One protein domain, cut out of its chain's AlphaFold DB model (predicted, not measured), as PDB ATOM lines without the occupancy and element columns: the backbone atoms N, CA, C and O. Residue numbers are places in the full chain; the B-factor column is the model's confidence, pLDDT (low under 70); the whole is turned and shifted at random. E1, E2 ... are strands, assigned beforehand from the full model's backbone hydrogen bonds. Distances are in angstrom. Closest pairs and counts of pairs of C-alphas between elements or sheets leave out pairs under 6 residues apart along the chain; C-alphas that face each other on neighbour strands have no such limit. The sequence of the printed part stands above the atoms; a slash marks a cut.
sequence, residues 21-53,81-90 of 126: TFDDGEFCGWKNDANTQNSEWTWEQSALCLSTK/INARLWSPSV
ATOM      1  N   THR A  21     277.778 158.692 332.856       89.44
ATOM      2  CA  THR A  21     277.227 159.784 332.038       89.44
ATOM      3  C   THR A  21     276.348 159.290 330.894       89.44
ATOM      4  O   THR A  21     275.618 160.090 330.330       89.44
ATOM      5  N   PHE A  22     276.372 157.986 330.585       86.38
ATOM      6  CA  PHE A  22     275.646 157.360 329.468       86.38
ATOM      7  C   PHE A  22     276.049 157.877 328.070       86.38
ATOM      8  O   PHE A  22     275.372 157.578 327.085       86.38
ATOM      9  N   ASP A  23     277.148 158.632 327.959       85.50
ATOM     10  CA  ASP A  23     277.630 159.204 326.692       85.50
ATOM     11  C   ASP A  23     278.146 158.146 325.710       85.50
ATOM     12  O   ASP A  23     278.137 158.347 324.497       85.50
ATOM     13  N   ASP A  24     278.595 157.010 326.234       81.06
ATOM     14  CA  ASP A  24     279.150 155.880 325.491       81.06
ATOM     15  C   ASP A  24     278.090 154.855 325.057       81.06
ATOM     16  O   ASP A  24     278.414 153.860 324.411       81.06
ATOM     17  N   GLY A  25     276.814 155.094 325.380       77.94
ATOM     18  CA  GLY A  25     275.740 154.137 325.119       77.94
ATOM     19  C   GLY A  25     275.724 152.952 326.085       77.94
ATOM     20  O   GLY A  25     274.951 152.011 325.879       77.94
ATOM     21  N   GLU A  26     276.534 152.981 327.145       83.19
ATOM     22  CA  GLU A  26     276.553 151.942 328.166       83.19
ATOM     23  C   GLU A  26     275.757 152.336 329.410       83.19
ATOM     24  O   GLU A  26     275.550 153.501 329.735       83.19
ATOM     25  N   PHE A  27     275.307 151.324 330.152       89.88
ATOM     26  CA  PHE A  27     274.569 151.510 331.401       89.88
ATOM     27  C   PHE A  27     275.505 151.503 332.621       89.88
ATOM     28  O   PHE A  27     275.021 151.471 333.745       89.88
ATOM     29  N   CYS A  28     276.831 151.458 332.448       90.62
ATOM     30  CA  CYS A  28     277.818 151.362 333.538       90.62
ATOM     31  C   CYS A  28     277.501 150.254 334.569       90.62
ATOM     32  O   CYS A  28     277.648 150.432 335.780       90.62
ATOM     33  N   GLY A  29     276.982 149.119 334.091       90.75
ATOM     34  CA  GLY A  29     276.559 147.987 334.919       90.75
ATOM     35  C   GLY A  29     275.174 148.113 335.566       90.75
ATOM     36  O   GLY A  29     274.735 147.148 336.198       90.75
ATOM     37  N   TRP A  30     274.475 149.240 335.402       92.25
ATOM     38  CA  TRP A  30     273.059 149.349 335.744       92.25
ATOM     39  C   TRP A  30     272.226 148.435 334.843       92.25
ATOM     40  O   TRP A  30     272.586 148.165 333.695       92.25
ATOM     41  N   LYS A  31     271.117 147.911 335.367       92.50
ATOM     42  CA  LYS A  31     270.302 146.910 334.663       92.50
ATOM     43  C   LYS A  31     268.823 147.187 334.827       92.50
ATOM     44  O   LYS A  31     268.360 147.519 335.915       92.50
ATOM     45  N   ASN A  32     268.071 146.980 333.752       91.88
ATOM     46  CA  ASN A  32     266.619 146.943 333.825       91.88
ATOM     47  C   ASN A  32     266.154 145.821 334.756       91.88
ATOM     48  O   ASN A  32     266.700 144.715 334.750       91.88
ATOM     49  N   ASP A  33     265.122 146.099 335.544       89.62
ATOM     50  CA  ASP A  33     264.465 145.070 336.331       89.62
ATOM     51  C   ASP A  33     263.646 144.136 335.436       89.62
ATOM     52  O   ASP A  33     262.653 144.539 334.827       89.62
ATOM     53  N   ALA A  34     264.027 142.860 335.412       85.12
ATOM     54  CA  ALA A  34     263.346 141.832 334.630       85.12
ATOM     55  C   ALA A  34     261.874 141.641 335.038       85.12
ATOM     56  O   ALA A  34     261.070 141.191 334.223       85.12
ATOM     57  N   ASN A  35     261.508 142.018 336.267       84.25
ATOM     58  CA  ASN A  35     260.135 141.913 336.762       84.25
ATOM     59  C   ASN A  35     259.232 143.063 336.295       84.25
ATOM     60  O   ASN A  35     258.021 143.014 336.509       84.25
ATOM     61  N   THR A  36     259.791 144.092 335.650       80.38
ATOM     62  CA  THR A  36     258.986 145.154 335.050       80.38
ATOM     63  C   THR A  36     258.367 144.642 333.749       80.38
ATOM     64  O   THR A  36     259.013 144.540 332.698       80.38
ATOM     65  N   GLN A  37     257.077 144.323 333.815       67.88
ATOM     66  CA  GLN A  37     256.283 143.963 332.650       67.88
ATOM     67  C   GLN A  37     255.847 145.257 331.950       67.88
ATOM     68  O   GLN A  37     255.119 146.058 332.520       67.88
ATOM     69  N   ASN A  38     256.267 145.436 330.694       76.62
ATOM     70  CA  ASN A  38     255.791 146.456 329.736       76.62
ATOM     71  C   ASN A  38     256.524 147.803 329.660       76.62
ATOM     72  O   ASN A  38     256.252 148.553 328.723       76.62
ATOM     73  N   SER A  39     257.500 148.080 330.522       84.62
ATOM     74  CA  SER A  39     258.364 149.259 330.370       84.62
ATOM     75  C   SER A  39     259.816 148.910 330.663       84.62
ATOM     76  O   SER A  39     260.103 147.953 331.383       84.62
ATOM     77  N   GLU A  40     260.733 149.664 330.077       89.69
ATOM     78  CA  GLU A  40     262.163 149.557 330.340       89.69
ATOM     79  C   GLU A  40     262.846 150.906 330.152       89.69
ATOM     80  O   GLU A  40     262.356 151.783 329.442       89.69
ATOM     81  N   TRP A  41     263.988 151.062 330.804       90.19
ATOM     82  CA  TRP A  41     264.913 152.147 330.543       90.19
ATOM     83  C   TRP A  41     265.721 151.816 329.294       90.19
ATOM     84  O   TRP A  41     266.386 150.778 329.228       90.19
ATOM     85  N   THR A  42     265.659 152.703 328.314       89.56
ATOM     86  CA  THR A  42     266.418 152.639 327.068       89.56
ATOM     87  C   THR A  42     267.378 153.808 327.000       89.56
ATOM     88  O   THR A  42     267.095 154.883 327.523       89.56
ATOM     89  N   TRP A  43     268.506 153.615 326.331       86.25
ATOM     90  CA  TRP A  43     269.402 154.718 326.030       86.25
ATOM     91  C   TRP A  43     268.836 155.565 324.884       86.25
ATOM     92  O   TRP A  43     268.452 155.028 323.844       86.25
ATOM     93  N   GLU A  44     268.800 156.880 325.076       83.69
ATOM     94  CA  GLU A  44     268.441 157.858 324.053       83.69
ATOM     95  C   GLU A  44     269.233 159.150 324.298       83.69
ATOM     96  O   GLU A  44     269.168 159.726 325.379       83.69
ATOM     97  N   GLN A  45     269.994 159.605 323.294       79.31
ATOM     98  CA  GLN A  45     270.690 160.905 323.305       79.31
ATOM     99  C   GLN A  45     271.527 161.165 324.579       79.31
ATOM    100  O   GLN A  45     271.389 162.208 325.213       79.31
ATOM    101  N   SER A  46     272.391 160.214 324.955       81.56
ATOM    102  CA  SER A  46     273.226 160.291 326.171       81.56
ATOM    103  C   SER A  46     272.448 160.348 327.494       81.56
ATOM    104  O   SER A  46     272.955 160.820 328.509       81.56
ATOM    105  N   ALA A  47     271.210 159.858 327.518       84.06
ATOM    106  CA  ALA A  47     270.421 159.723 328.734       84.06
ATOM    107  C   ALA A  47     269.687 158.379 328.777       84.06
ATOM    108  O   ALA A  47     269.508 157.698 327.765       84.06
ATOM    109  N   LEU A  48     269.242 157.998 329.975       87.44
ATOM    110  CA  LEU A  48     268.296 156.905 330.154       87.44
ATOM    111  C   LEU A  48     266.870 157.446 330.098       87.44
ATOM    112  O   LEU A  48     266.456 158.245 330.940       87.44
ATOM    113  N   CYS A  49     266.109 156.952 329.132       87.75
ATOM    114  CA  CYS A  49     264.728 157.328 328.887       87.75
ATOM    115  C   CYS A  49     263.800 156.149 329.172       87.75
ATOM    116  O   CYS A  49     264.092 155.000 328.845       87.75
ATOM    117  N   LEU A  50     262.663 156.436 329.800       87.25
ATOM    118  CA  LEU A  50     261.631 155.439 330.039       87.25
ATOM    119  C   LEU A  50     260.877 155.177 328.736       87.25
ATOM    120  O   LEU A  50     260.151 156.046 328.251       87.25
ATOM    121  N   SER A  51     261.006 153.967 328.205       82.19
ATOM    122  CA  SER A  51     260.241 153.517 327.051       82.19
ATOM    123  C   SER A  51     259.224 152.468 327.472       82.19
ATOM    124  O   SER A  51     259.499 151.557 328.255       82.19
ATOM    125  N   THR A  52     258.028 152.555 326.897       79.75
ATOM    126  CA  THR A  52     257.137 151.395 326.908       79.75
ATOM    127  C   THR A  52     257.727 150.355 325.968       79.75
ATOM    128  O   THR A  52     258.158 150.679 324.857       79.75
ATOM    129  N   LYS A  53     257.718 149.087 326.377       69.06
ATOM    130  CA  LYS A  53     257.898 147.966 325.453       69.06
ATOM    131  C   LYS A  53     256.642 147.952 324.598       69.06
ATOM    132  O   LYS A  53     255.711 147.216 324.908       69.06
ATOM    133  N   ILE A  81     252.489 153.020 333.933       78.12
ATOM    134  CA  ILE A  81     253.831 152.893 333.377       78.12
ATOM    135  C   ILE A  81     254.799 153.019 334.547       78.12
ATOM    136  O   ILE A  81     255.026 154.105 335.075       78.12
ATOM    137  N   ASN A  82     255.380 151.896 334.950       83.81
ATOM    138  CA  ASN A  82     256.484 151.857 335.896       83.81
ATOM    139  C   ASN A  82     257.669 151.109 335.282       83.81
ATOM    140  O   ASN A  82     257.483 150.252 334.419       83.81
ATOM    141  N   ALA A  83     258.880 151.454 335.719       88.75
ATOM    142  CA  ALA A  83     260.082 150.670 335.484       88.75
ATOM    143  C   ALA A  83     261.072 150.856 336.622       88.75
ATOM    144  O   ALA A  83     261.210 151.953 337.168       88.75
ATOM    145  N   ARG A  84     261.797 149.787 336.952       90.62
ATOM    146  CA  ARG A  84     262.893 149.833 337.923       90.62
ATOM    147  C   ARG A  84     264.233 149.671 337.220       90.62
ATOM    148  O   ARG A  84     264.371 148.876 336.289       90.62
ATOM    149  N   LEU A  85     265.214 150.424 337.701       91.62
ATOM    150  CA  LEU A  85     266.604 150.337 337.281       91.62
ATOM    151  C   LEU A  85     267.449 149.948 338.494       91.62
ATOM    152  O   LEU A  85     267.408 150.616 339.526       91.62
ATOM    153  N   TRP A  86     268.195 148.859 338.370       92.19
ATOM    154  CA  TRP A  86     269.084 148.361 339.408       92.19
ATOM    155  C   TRP A  86     270.488 148.908 339.206       92.19
ATOM    156  O   TRP A  86     271.040 148.782 338.113       92.19
ATOM    157  N   SER A  87     271.077 149.473 340.259       89.88
ATOM    158  CA  SER A  87     272.496 149.815 340.262       89.88
ATOM    159  C   SER A  87     273.358 148.552 340.337       89.88
ATOM    160  O   SER A  87     272.899 147.513 340.829       89.88
ATOM    161  N   PRO A  88     274.638 148.632 339.938       89.38
ATOM    162  CA  PRO A  88     275.636 147.668 340.380       89.38
ATOM    163  C   PRO A  88     275.635 147.534 341.908       89.38
ATOM    164  O   PRO A  88     275.255 148.465 342.628       89.38
ATOM    165  N   SER A  89     276.092 146.386 342.409       87.88
ATOM    166  CA  SER A  89     276.296 146.195 343.844       87.88
ATOM    167  C   SER A  89     277.295 147.226 344.363       87.88
ATOM    168  O   SER A  89     278.407 147.321 343.845       87.88
ATOM    169  N   VAL A  90     276.908 147.979 345.394       85.31
ATOM    170  CA  VAL A  90     277.787 148.940 346.070       85.31
ATOM    171  C   VAL A  90     278.318 148.288 347.347       85.31
ATOM    172  O   VAL A  90     277.540 148.074 348.278       85.31
TER     173      VAL A  90
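This is residues 21 to 53 and 81 to 90 of the 126 residues of the protein "MAM domain-containing protein" of Mesocestoides corti (UniProt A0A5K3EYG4). There is little regular structure: one twisted two-strand hairpin, E1 and E2, with a long unnamed stretch, residues 21 to 38, looping alongside it and residues 81 to 90 crossing that loop. A short antiparallel pairing, residues 31 to 32 with 85 to 86, ties the two unnamed stretches together. The 43 printed residues hold two named strands, E1 then E2, antiparallel, and no named helix; the class is all strand, with 12 residues in named elements. The whole is compact, radius of gyration of the C-alphas 10.4 A, and flat, spanning 26 by 26 by 10 A.

Find C-alpha 39 at (258.364, 149.259, 330.370); from there E1, residues 39 to 44, runs 14.7 A. E2, residues 47 to 52, runs 15.8 A to C-alpha 52 at (257.137, 151.395, 326.908).

E1 and E2 form a hairpin with a tight link, their directions at 143 degrees. Look at N 42 and O 49, 2.8 A, within hydrogen-bond range.

Residues 54 to 80 are not printed; C-alphas 53 and 81 are 10.2 A apart across the cut. Residues 37 and 53 have pLDDT under 70.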